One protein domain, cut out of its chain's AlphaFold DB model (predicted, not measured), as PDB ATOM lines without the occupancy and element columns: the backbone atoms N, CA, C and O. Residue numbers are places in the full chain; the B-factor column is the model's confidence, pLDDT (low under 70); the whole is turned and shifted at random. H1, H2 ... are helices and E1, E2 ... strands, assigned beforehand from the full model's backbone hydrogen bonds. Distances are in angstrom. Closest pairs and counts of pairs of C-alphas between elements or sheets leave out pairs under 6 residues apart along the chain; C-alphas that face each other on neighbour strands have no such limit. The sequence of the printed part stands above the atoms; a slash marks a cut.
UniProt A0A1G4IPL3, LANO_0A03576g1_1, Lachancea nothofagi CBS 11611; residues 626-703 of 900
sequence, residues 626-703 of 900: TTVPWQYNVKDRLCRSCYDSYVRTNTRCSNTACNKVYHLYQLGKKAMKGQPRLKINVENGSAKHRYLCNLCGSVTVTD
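This is residues 626 to 703 of the 900 residues of the protein "LANO_0A03576g1_1" of Lachancea nothofagi CBS 11611 (UniProt A0A1G4IPL3). This is a fold with little regular structure: a tiny hairpin, E2 and E3, sits in the middle, with H1, E1 and the looped residues 626 to 636 on one side and a wide loop, residues 669 to 690, on the other. The 78 printed residues include E1, H1, E2 and E3 in that order, a mixed class with only 19 residues in named elements; the sheet E2 - E3 is antiparallel. It is compact, radius of gyration of the C-alphas 12.8 A, spanning 35 by 29 by 20 A.

Start at the hairpin of E2, residues 651 to 653, and E3, residues 700 to 702, antiparallel at 149 degrees; N 652 and O 701, 2.9 A apart, are within hydrogen-bond range. In H1, residues 640 to 649, every O i to N i+4 pair is within range; its closest C-alpha pair with E2 is Tyr 646 and Arg 652, 7.3 A. E1, residues 637 to 639, is apart from E2 and E3; its residues 637 to 638 pair antiparallel with residues 626 to 627.

Find C-alpha 640 at (38.548, -3.150, 43.406); H1 runs 14.2 A to C-alpha 649. E3 ends at C-alpha 702, (34.376, 11.979, 32.712).

The printed part has no cut. The link E2 to E3 is long, 46 residues. Look for pLDDT under 70 at residues 632 to 634 and 669 to 690.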
ATOM      1  N   THR A 626      39.385  -6.530  38.467       83.56
ATOM      2  CA  THR A 626      38.222  -6.262  37.600       83.56
ATOM      3  C   THR A 626      38.689  -5.703  36.256       83.56
ATOM      4  O   THR A 626      39.682  -4.980  36.203       83.56
ATOM      5  N   THR A 627      38.010  -6.038  35.160       82.00
ATOM      6  CA  THR A 627      38.274  -5.467  33.828       82.00
ATOM      7  C   THR A 627      38.035  -3.954  33.803       82.00
ATOM      8  O   THR A 627      37.218  -3.422  34.558       82.00
ATOM      9  N   VAL A 628      38.776  -3.248  32.948       85.62
ATOM     10  CA  VAL A 628      38.711  -1.785  32.809       85.62
ATOM     11  C   VAL A 628      37.445  -1.388  32.027       85.62
ATOM     12  O   VAL A 628      37.335  -1.745  30.858       85.62
ATOM     13  N   PRO A 629      36.485  -0.631  32.598       79.06
ATOM     14  CA  PRO A 629      35.190  -0.382  31.940       79.06
ATOM     15  C   PRO A 629      35.211   0.462  30.654       79.06
ATOM     16  O   PRO A 629      34.196   0.519  29.958       79.06
ATOM     17  N   TRP A 630      36.316   1.162  30.377       82.06
ATOM     18  CA  TRP A 630      36.462   2.130  29.278       82.06
ATOM     19  C   TRP A 630      37.457   1.700  28.188       82.06
ATOM     20  O   TRP A 630      37.730   2.474  27.271       82.06
ATOM     21  N   GLN A 631      38.025   0.493  28.278       72.44
ATOM     22  CA  GLN A 631      38.962  -0.049  27.294       72.44
ATOM     23  C   GLN A 631      38.555  -1.468  26.898       72.44
ATOM     24  O   GLN A 631      38.271  -2.305  27.746       72.44
ATOM     25  N   TYR A 632      38.589  -1.742  25.594       53.47
ATOM     26  CA  TYR A 632      38.310  -3.064  25.025       53.47
ATOM     27  C   TYR A 632      39.520  -4.019  25.090       53.47
ATOM     28  O   TYR A 632      39.444  -5.148  24.616       53.47
ATOM     29  N   ASN A 633      40.646  -3.587  25.675       57.56
ATOM     30  CA  ASN A 633      41.825  -4.431  25.846       57.56
ATOM     31  C   ASN A 633      41.618  -5.421  26.999       57.56
ATOM     32  O   ASN A 633      41.530  -5.041  28.167       57.56
ATOM     33  N   VAL A 634      41.596  -6.715  26.677       61.19
ATOM     34  CA  VAL A 634      41.321  -7.794  27.637       61.19
ATOM     35  C   VAL A 634      42.435  -7.993  28.675       61.19
ATOM     36  O   VAL A 634      42.232  -8.743  29.634       61.19
ATOM     37  N   LYS A 635      43.599  -7.343  28.527       77.00
ATOM     38  CA  LYS A 635      44.743  -7.471  29.449       77.00
ATOM     39  C   LYS A 635      44.636  -6.585  30.693       77.00
ATOM     40  O   LYS A 635      44.909  -7.061  31.790       77.00
ATOM     41  N   ASP A 636      44.184  -5.342  30.549       86.56
ATOM     42  CA  ASP A 636      44.272  -4.350  31.625       86.56
ATOM     43  C   ASP A 636      43.267  -4.599  32.763       86.56
ATOM     44  O   ASP A 636      42.131  -5.045  32.549       86.56
ATOM     45  N   ARG A 637      43.666  -4.306  34.006       88.38
ATOM     46  CA  ARG A 637      42.835  -4.513  35.203       88.38
ATOM     47  C   ARG A 637      42.831  -3.300  36.121       88.38
ATOM     48  O   ARG A 637      43.818  -2.583  36.261       88.38
ATOM     49  N   LEU A 638      41.717  -3.117  36.817       90.69
ATOM     50  CA  LEU A 638      41.625  -2.269  37.997       90.69
ATOM     51  C   LEU A 638      41.572  -3.140  39.245       90.69
ATOM     52  O   LEU A 638      40.871  -4.156  39.286       90.69
ATOM     53  N   CYS A 639      42.256  -2.681  40.285       92.75
ATOM     54  CA  CYS A 639      41.992  -3.121  41.644       92.75
ATOM     55  C   CYS A 639      40.568  -2.683  42.049       92.75
ATOM     56  O   CYS A 639      40.029  -1.701  41.509       92.75
ATOM     57  N   ARG A 640      39.935  -3.386  42.990       87.06
ATOM     58  CA  ARG A 640      38.548  -3.150  43.406       87.06
ATOM     59  C   ARG A 640      38.316  -1.710  43.845       87.06
ATOM     60  O   ARG A 640      37.293  -1.136  43.478       87.06
ATOM     61  N   SER A 641      39.263  -1.111  44.569       91.94
ATOM     62  CA  SER A 641      39.159   0.284  45.018       91.94
ATOM     63  C   SER A 641      39.096   1.277  43.846       91.94
ATOM     64  O   SER A 641      38.247   2.175  43.829       91.94
ATOM     65  N   CYS A 642      39.923   1.081  42.813       93.19
ATOM     66  CA  CYS A 642      39.893   1.910  41.607       93.19
ATOM     67  C   CYS A 642      38.632   1.654  40.772       93.19
ATOM     68  O   CYS A 642      38.007   2.612  40.325       93.19
ATOM     69  N   TYR A 643      38.201   0.399  40.618       92.25
ATOM     70  CA  TYR A 643      36.950   0.071  39.926       92.25
ATOM     71  C   TYR A 643      35.732   0.709  40.616       92.25
ATOM     72  O   TYR A 643      34.970   1.437  39.982       92.25
ATOM     73  N   ASP A 644      35.579   0.526  41.932       86.50
ATOM     74  CA  ASP A 644      34.469   1.098  42.706       86.50
ATOM     75  C   ASP A 644      34.497   2.632  42.751       86.50
ATOM     76  O   ASP A 644      33.459   3.261  42.979       86.50
ATOM     77  N   SER A 645      35.668   3.241  42.568       91.62
ATOM     78  CA  SER A 645      35.818   4.692  42.452       91.62
ATOM     79  C   SER A 645      35.409   5.180  41.071       91.62
ATOM     80  O   SER A 645      34.631   6.129  40.986       91.62
ATOM     81  N   TYR A 646      35.823   4.483  40.011       92.56
ATOM     82  CA  TYR A 646      35.408   4.786  38.646       92.56
ATOM     83  C   TYR A 646      33.892   4.637  38.492       92.56
ATOM     84  O   TYR A 646      33.237   5.578  38.072       92.56
ATOM     85  N   VAL A 647      33.288   3.542  38.961       83.56
ATOM     86  CA  VAL A 647      31.822   3.347  38.931       83.56
ATOM     87  C   VAL A 647      31.059   4.433  39.719       83.56
ATOM     88  O   VAL A 647      29.875   4.670  39.481       83.56
ATOM     89  N   ARG A 648      31.713   5.130  40.662       84.94
ATOM     90  CA  ARG A 648      31.123   6.256  41.410       84.94
ATOM     91  C   ARG A 648      31.321   7.625  40.759       84.94
ATOM     92  O   ARG A 648      30.508   8.508  41.024       84.94
ATOM     93  N   THR A 649      32.392   7.838  39.998       88.75
ATOM     94  CA  THR A 649      32.763   9.161  39.458       88.75
ATOM     95  C   THR A 649      32.734   9.249  37.937       88.75
ATOM     96  O   THR A 649      32.770  10.356  37.404       88.75
ATOM     97  N   ASN A 650      32.732   8.103  37.258       89.69
ATOM     98  CA  ASN A 650      33.013   7.892  35.837       89.69
ATOM     99  C   ASN A 650      34.221   8.695  35.320       89.69
ATOM    100  O   ASN A 650      34.258   9.073  34.157       89.69
ATOM    101  N   THR A 651      35.179   9.040  36.195       91.38
ATOM    102  CA  THR A 651      36.213  10.043  35.903       91.38
ATOM    103  C   THR A 651      37.620   9.477  36.054       91.38
ATOM    104  O   THR A 651      37.996   8.953  37.108       91.38
ATOM    105  N   ARG A 652      38.422   9.664  35.006       93.12
ATOM    106  CA  ARG A 652      39.806   9.189  34.876       93.12
ATOM    107  C   ARG A 652      40.700  10.226  34.191       93.12
ATOM    108  O   ARG A 652      40.238  11.270  33.738       93.12
ATOM    109  N   CYS A 653      41.991   9.937  34.087       92.75
ATOM    110  CA  CYS A 653      42.912  10.686  33.238       92.75
ATOM    111  C   CYS A 653      42.640  10.446  31.735       92.75
ATOM    112  O   CYS A 653      42.362   9.315  31.336       92.75
ATOM    113  N   SER A 654      42.771  11.484  30.899       89.62
ATOM    114  CA  SER A 654      42.722  11.379  29.429       89.62
ATOM    115  C   SER A 654      43.940  10.664  28.845       89.62
ATOM    116  O   SER A 654      43.852  10.080  27.771       89.62
ATOM    117  N   ASN A 655      45.081  10.743  29.530       90.62
ATOM    118  CA  ASN A 655      46.331  10.139  29.093       90.62
ATOM    119  C   ASN A 655      46.291   8.627  29.347       90.62
ATOM    120  O   ASN A 655      46.232   8.180  30.497       90.62
ATOM    121  N   THR A 656      46.350   7.864  28.256       86.62
ATOM    122  CA  THR A 656      46.279   6.398  28.207       86.62
ATOM    123  C   THR A 656      47.505   5.687  28.773       86.62
ATOM    124  O   THR A 656      47.417   4.490  29.017       86.62
ATOM    125  N   ALA A 657      48.610   6.390  29.037       87.12
ATOM    126  CA  ALA A 657      49.728   5.872  29.832       87.12
ATOM    127  C   ALA A 657      49.526   6.094  31.344       87.12
ATOM    128  O   ALA A 657      50.206   5.482  32.159       87.12
ATOM    129  N   CYS A 658      48.599   6.976  31.738       92.69
ATOM    130  CA  CYS A 658      48.348   7.315  33.138       92.69
ATOM    131  C   CYS A 658      47.096   6.638  33.706       92.69
ATOM    132  O   CYS A 658      47.146   6.170  34.836       92.69
ATOM    133  N   ASN A 659      45.966   6.666  32.982       91.31
ATOM    134  CA  ASN A 659      44.672   6.034  33.321       91.31
ATOM    135  C   ASN A 659      44.114   6.236  34.748       91.31
ATOM    136  O   ASN A 659      43.113   5.619  35.113       91.31
ATOM    137  N   LYS A 660      44.710   7.127  35.548       94.62
ATOM    138  CA  LYS A 660      44.374   7.344  36.955       94.62
ATOM    139  C   LYS A 660      42.900   7.681  37.137       94.62
ATOM    140  O   LYS A 660      42.429   8.699  36.632       94.62
ATOM    141  N   VAL A 661      42.200   6.845  37.894       94.50
ATOM    142  CA  VAL A 661      40.817   7.037  38.331       94.50
ATOM    143  C   VAL A 661      40.782   7.989  39.517       94.50
ATOM    144  O   VAL A 661      41.632   7.932  40.408       94.50
ATOM    145  N   TYR A 662      39.760   8.840  39.555       91.94
ATOM    146  CA  TYR A 662      39.556   9.791  40.639       91.94
ATOM    147  C   TYR A 662      38.491   9.315  41.623       91.94
ATOM    148  O   TYR A 662      37.360   9.003  41.241       91.94
ATOM    149  N   HIS A 663      38.831   9.327  42.913       88.50
ATOM    150  CA  HIS A 663      37.867   9.139  43.994       88.50
ATOM    151  C   HIS A 663      36.975  10.380  44.140       88.50
ATOM    152  O   HIS A 663      37.408  11.515  43.928       88.50
ATOM    153  N   LEU A 664      35.737  10.192  44.605       82.50
ATOM    154  CA  LEU A 664      34.757  11.280  44.741       82.50
ATOM    155  C   LEU A 664      35.247  12.445  45.629       82.50
ATOM    156  O   LEU A 664      34.915  13.599  45.365       82.50
ATOM    157  N   TYR A 665      36.065  12.167  46.653       80.06
ATOM    158  CA  TYR A 665      36.641  13.209  47.513       80.06
ATOM    159  C   TYR A 665      37.700  14.059  46.790       80.06
ATOM    160  O   TYR A 665      37.786  15.262  47.044       80.06
ATOM    161  N   GLN A 666      38.447  13.473  45.846       81.69
ATOM    162  CA  GLN A 666      39.454  14.164  45.030       81.69
ATOM    163  C   GLN A 666      38.791  15.127  44.033       81.69
ATOM    164  O   GLN A 666      39.331  16.191  43.756       81.69
ATOM    165  N   LEU A 667      37.581  14.804  43.562       80.69
ATOM    166  CA  LEU A 667      36.761  15.657  42.689       80.69
ATOM    167  C   LEU A 667      35.929  16.709  43.452       80.69
ATOM    168  O   LEU A 667      35.229  17.524  42.847       80.69
ATOM    169  N   GLY A 668      35.966  16.698  44.787       75.50
ATOM    170  CA  GLY A 668      35.119  17.541  45.625       75.50
ATOM    171  C   GLY A 668      35.412  19.042  45.494       75.50
ATOM    172  O   GLY A 668      36.560  19.472  45.385       75.50
ATOM    173  N   LYS A 669      34.368  19.879  45.629       57.47
ATOM    174  CA  LYS A 669      34.438  21.360  45.528       57.47
ATOM    175  C   LYS A 669      35.494  22.045  46.421       57.47
ATOM    176  O   LYS A 669      35.779  23.218  46.194       57.47
ATOM    177  N   LYS A 670      36.024  21.370  47.450       54.81
ATOM    178  CA  LYS A 670      37.127  21.872  48.290       54.81
ATOM    179  C   LYS A 670      38.511  21.504  47.743       54.81
ATOM    180  O   LYS A 670      39.366  22.376  47.729       54.81
ATOM    181  N   ALA A 671      38.708  20.280  47.246       58.34
ATOM    182  CA  ALA A 671      39.963  19.858  46.614       58.34
ATOM    183  C   ALA A 671      40.255  20.658  45.328       58.34
ATOM    184  O   ALA A 671      41.398  20.984  45.035       58.34
ATOM    185  N   MET A 672      39.199  21.053  44.611       55.50
ATOM    186  CA  MET A 672      39.288  21.823  43.365       55.50
ATOM    187  C   MET A 672      39.350  23.355  43.554       55.50
ATOM    188  O   MET A 672      39.398  24.093  42.569       55.50
ATOM    189  N   LYS A 673      39.341  23.873  44.794       52.97
ATOM    190  CA  LYS A 673      39.528  25.311  45.070       52.97
ATOM    191  C   LYS A 673      41.025  25.651  45.072       52.97
ATOM    192  O   LYS A 673      41.643  25.714  46.125       52.97
ATOM    193  N   GLY A 674      41.582  25.881  43.884       63.66
ATOM    194  CA  GLY A 674      42.966  26.346  43.719       63.66
ATOM    195  C   GLY A 674      43.620  25.951  42.395       63.66
ATOM    196  O   GLY A 674      44.563  26.608  41.973       63.66
ATOM    197  N   GLN A 675      43.112  24.924  41.705       64.00
ATOM    198  CA  GLN A 675      43.670  24.524  40.410       64.00
ATOM    199  C   GLN A 675      43.211  25.444  39.261       64.00
ATOM    200  O   GLN A 675      42.035  25.830  39.215       64.00
ATOM    201  N   PRO A 676      44.103  25.769  38.304       58.28
ATOM    202  CA  PRO A 676      43.759  26.578  37.142       58.28
ATOM    203  C   PRO A 676      42.761  25.839  36.243       58.28
ATOM    204  O   PRO A 676      43.015  24.739  35.755       58.28
ATOM    205  N   ARG A 677      41.611  26.468  35.987       58.28
ATOM    206  CA  ARG A 677      40.630  25.977  35.013       58.28
ATOM    207  C   ARG A 677      41.109  26.294  33.602       58.28
ATOM    208  O   ARG A 677      40.890  27.406  33.123       58.28
ATOM    209  N   LEU A 678      41.699  25.318  32.917       58.94
ATOM    210  CA  LEU A 678      42.034  25.470  31.502       58.94
ATOM    211  C   LEU A 678      40.767  25.721  30.669       58.94
ATOM    212  O   LEU A 678      39.796  24.960  30.720       58.94
ATOM    213  N   LYS A 679      40.773  26.801  29.884       51.38
ATOM    214  CA  LYS A 679      39.829  27.005  28.780       51.38
ATOM    215  C   LYS A 679      40.410  26.316  27.546       51.38
ATOM    216  O   LYS A 679      41.155  26.934  26.801       51.38
ATOM    217  N   ILE A 680      40.080  25.043  27.357       54.06
ATOM    218  CA  ILE A 680      40.377  24.336  26.109       54.06
ATOM    219  C   ILE A 680      39.139  24.454  25.219       54.06
ATOM    220  O   ILE A 680      38.044  24.075  25.645       54.06
ATOM    221  N   ASN A 681      39.310  25.004  24.017       46.03
ATOM    222  CA  ASN A 681      38.326  24.878  22.947       46.03
ATOM    223  C   ASN A 681      38.550  23.506  22.302       46.03
ATOM    224  O   ASN A 681      39.632  23.247  21.786       46.03
ATOM    225  N   VAL A 682      37.553  22.628  22.376       52.00
ATOM    226  CA  VAL A 682      37.573  21.318  21.716       52.00
ATOM    227  C   VAL A 682      36.297  21.229  20.898       52.00
ATOM    228  O   VAL A 682      35.206  21.285  21.464       52.00
ATOM    229  N   GLU A 683      36.430  21.129  19.577       45.47
ATOM    230  CA  GLU A 683      35.288  21.134  18.651       45.47
ATOM    231  C   GLU A 683      34.502  19.811  18.667       45.47
ATOM    232  O   GLU A 683      33.353  19.775  18.244       45.47
ATOM    233  N   ASN A 684      35.071  18.747  19.252       41.12
ATOM    234  CA  ASN A 684      34.453  17.425  19.353       41.12
ATOM    235  C   ASN A 684      34.266  16.962  20.815       41.12
ATOM    236  O   ASN A 684      35.235  16.670  21.509       41.12
ATOM    237  N   GLY A 685      33.008  16.798  21.247       49.06
ATOM    238  CA  GLY A 685      32.623  15.776  22.240       49.06
ATOM    239  C   GLY A 685      32.805  16.058  23.747       49.06
ATOM    240  O   GLY A 685      33.783  15.658  24.366       49.06
ATOM    241  N   SER A 686      31.758  16.619  24.367       50.78
ATOM    242  CA  SER A 686      31.216  16.266  25.707       50.78
ATOM    243  C   SER A 686      32.059  16.282  27.009       50.78
ATOM    244  O   SER A 686      31.456  16.141  28.079       50.78
ATOM    245  N   ALA A 687      33.369  16.553  27.024       49.25
ATOM    246  CA  ALA A 687      34.161  16.615  28.269       49.25
ATOM    247  C   ALA A 687      33.786  17.815  29.186       49.25
ATOM    248  O   ALA A 687      34.332  18.917  29.086       49.25
ATOM    249  N   LYS A 688      32.842  17.617  30.120       53.03
ATOM    250  CA  LYS A 688      32.280  18.686  30.983       53.03
ATOM    251  C   LYS A 688      33.044  18.973  32.287       53.03
ATOM    252  O   LYS A 688      32.635  19.864  33.041       53.03
ATOM    253  N   HIS A 689      34.165  18.302  32.558       54.47
ATOM    254  CA  HIS A 689      35.056  18.602  33.687       54.47
ATOM    255  C   HIS A 689      36.482  18.907  33.207       54.47
ATOM    256  O   HIS A 689      36.994  18.271  32.297       54.47
ATOM    257  N   ARG A 690      37.081  19.962  33.776       64.94
ATOM    258  CA  ARG A 690      38.274  20.658  33.250       64.94
ATOM    259  C   ARG A 690      39.390  20.715  34.294       64.94
ATOM    260  O   ARG A 690      39.871  21.797  34.630       64.94
ATOM    261  N   TYR A 691      39.715  19.567  34.874       77.94
ATOM    262  CA  TYR A 691      40.741  19.454  35.907       77.94
ATOM    263  C   TYR A 691      41.976  18.764  35.347       77.94
ATOM    264  O   TYR A 691      41.876  17.944  34.430       77.94
ATOM    265  N   LEU A 692      43.140  19.125  35.881       84.44
ATOM    266  CA  LEU A 692      44.389  18.479  35.512       84.44
ATOM    267  C   LEU A 692      44.628  17.266  36.400       84.44
ATOM    268  O   LEU A 692      44.429  17.298  37.615       84.44
ATOM    269  N   CYS A 693      45.083  16.193  35.769       88.69
ATOM    270  CA  CYS A 693      45.477  14.973  36.425       88.69
ATOM    271  C   CYS A 693      46.648  15.271  37.356       88.69
ATOM    272  O   CYS A 693      47.713  15.694  36.907       88.69
ATOM    273  N   ASN A 694      46.480  15.012  38.651       85.56
ATOM    274  CA  ASN A 694      47.504  15.326  39.646       85.56
ATOM    275  C   ASN A 694      48.732  14.396  39.599       85.56
ATOM    276  O   ASN A 694      49.610  14.537  40.441       85.56
ATOM    277  N   LEU A 695      48.773  13.443  38.659       88.19
ATOM    278  CA  LEU A 695      49.909  12.545  38.436       88.19
ATOM    279  C   LEU A 695      50.718  12.902  37.178       88.19
ATOM    280  O   LEU A 695      51.938  12.868  37.230       88.19
ATOM    281  N   CYS A 696      50.065  13.253  36.063       91.12
ATOM    282  CA  CYS A 696      50.743  13.500  34.775       91.12
ATOM    283  C   CYS A 696      50.385  14.838  34.101       91.12
ATOM    284  O   CYS A 696      50.746  15.061  32.949       91.12
ATOM    285  N   GLY A 697      49.614  15.711  34.755       89.50
ATOM    286  CA  GLY A 697      49.235  17.023  34.219       89.50
ATOM    287  C   GLY A 697      48.278  17.009  33.019       89.50
ATOM    288  O   GLY A 697      47.868  18.075  32.576       89.50
ATOM    289  N   SER A 698      47.886  15.844  32.493       89.81
ATOM    290  CA  SER A 698      46.910  15.721  31.396       89.81
ATOM    291  C   SER A 698      45.470  15.971  31.870       89.81
ATOM    292  O   SER A 698      45.196  15.942  33.064       89.81
ATOM    293  N   VAL A 699      44.518  16.215  30.969       88.25
ATOM    294  CA  VAL A 699      43.128  16.545  31.351       88.25
ATOM    295  C   VAL A 699      42.416  15.325  31.958       88.25
ATOM    296  O   VAL A 699      42.687  14.187  31.584       88.25
ATOM    297  N   THR A 700      41.490  15.518  32.897       89.25
ATOM    298  CA  THR A 700      40.584  14.448  33.348       89.25
ATOM    299  C   THR A 700      39.356  14.342  32.444       89.25
ATOM    300  O   THR A 700      38.687  15.349  32.214       89.25
ATOM    301  N   VAL A 701      39.011  13.134  32.003       87.75
ATOM    302  CA  VAL A 701      37.776  12.839  31.261       87.75
ATOM    303  C   VAL A 701      36.768  12.231  32.225       87.75
ATOM    304  O   VAL A 701      37.118  11.339  32.998       87.75
ATOM    305  N   THR A 702      35.526  12.705  32.169       87.12
ATOM    306  CA  THR A 702      34.376  11.979  32.712       87.12
ATOM    307  C   THR A 702      33.717  11.266  31.540       87.12
ATOM    308  O   THR A 702      33.201  11.932  30.643       87.12
ATOM    309  N   ASP A 703      33.796   9.940  31.506       80.00
ATOM    310  CA  ASP A 703      33.156   9.124  30.480       80.00
ATOM    311  C   ASP A 703      31.622   9.153  30.678       80.00
ATOM    312  O   ASP A 703      31.125   9.247  31.804       80.00
TER     313      ASP A 703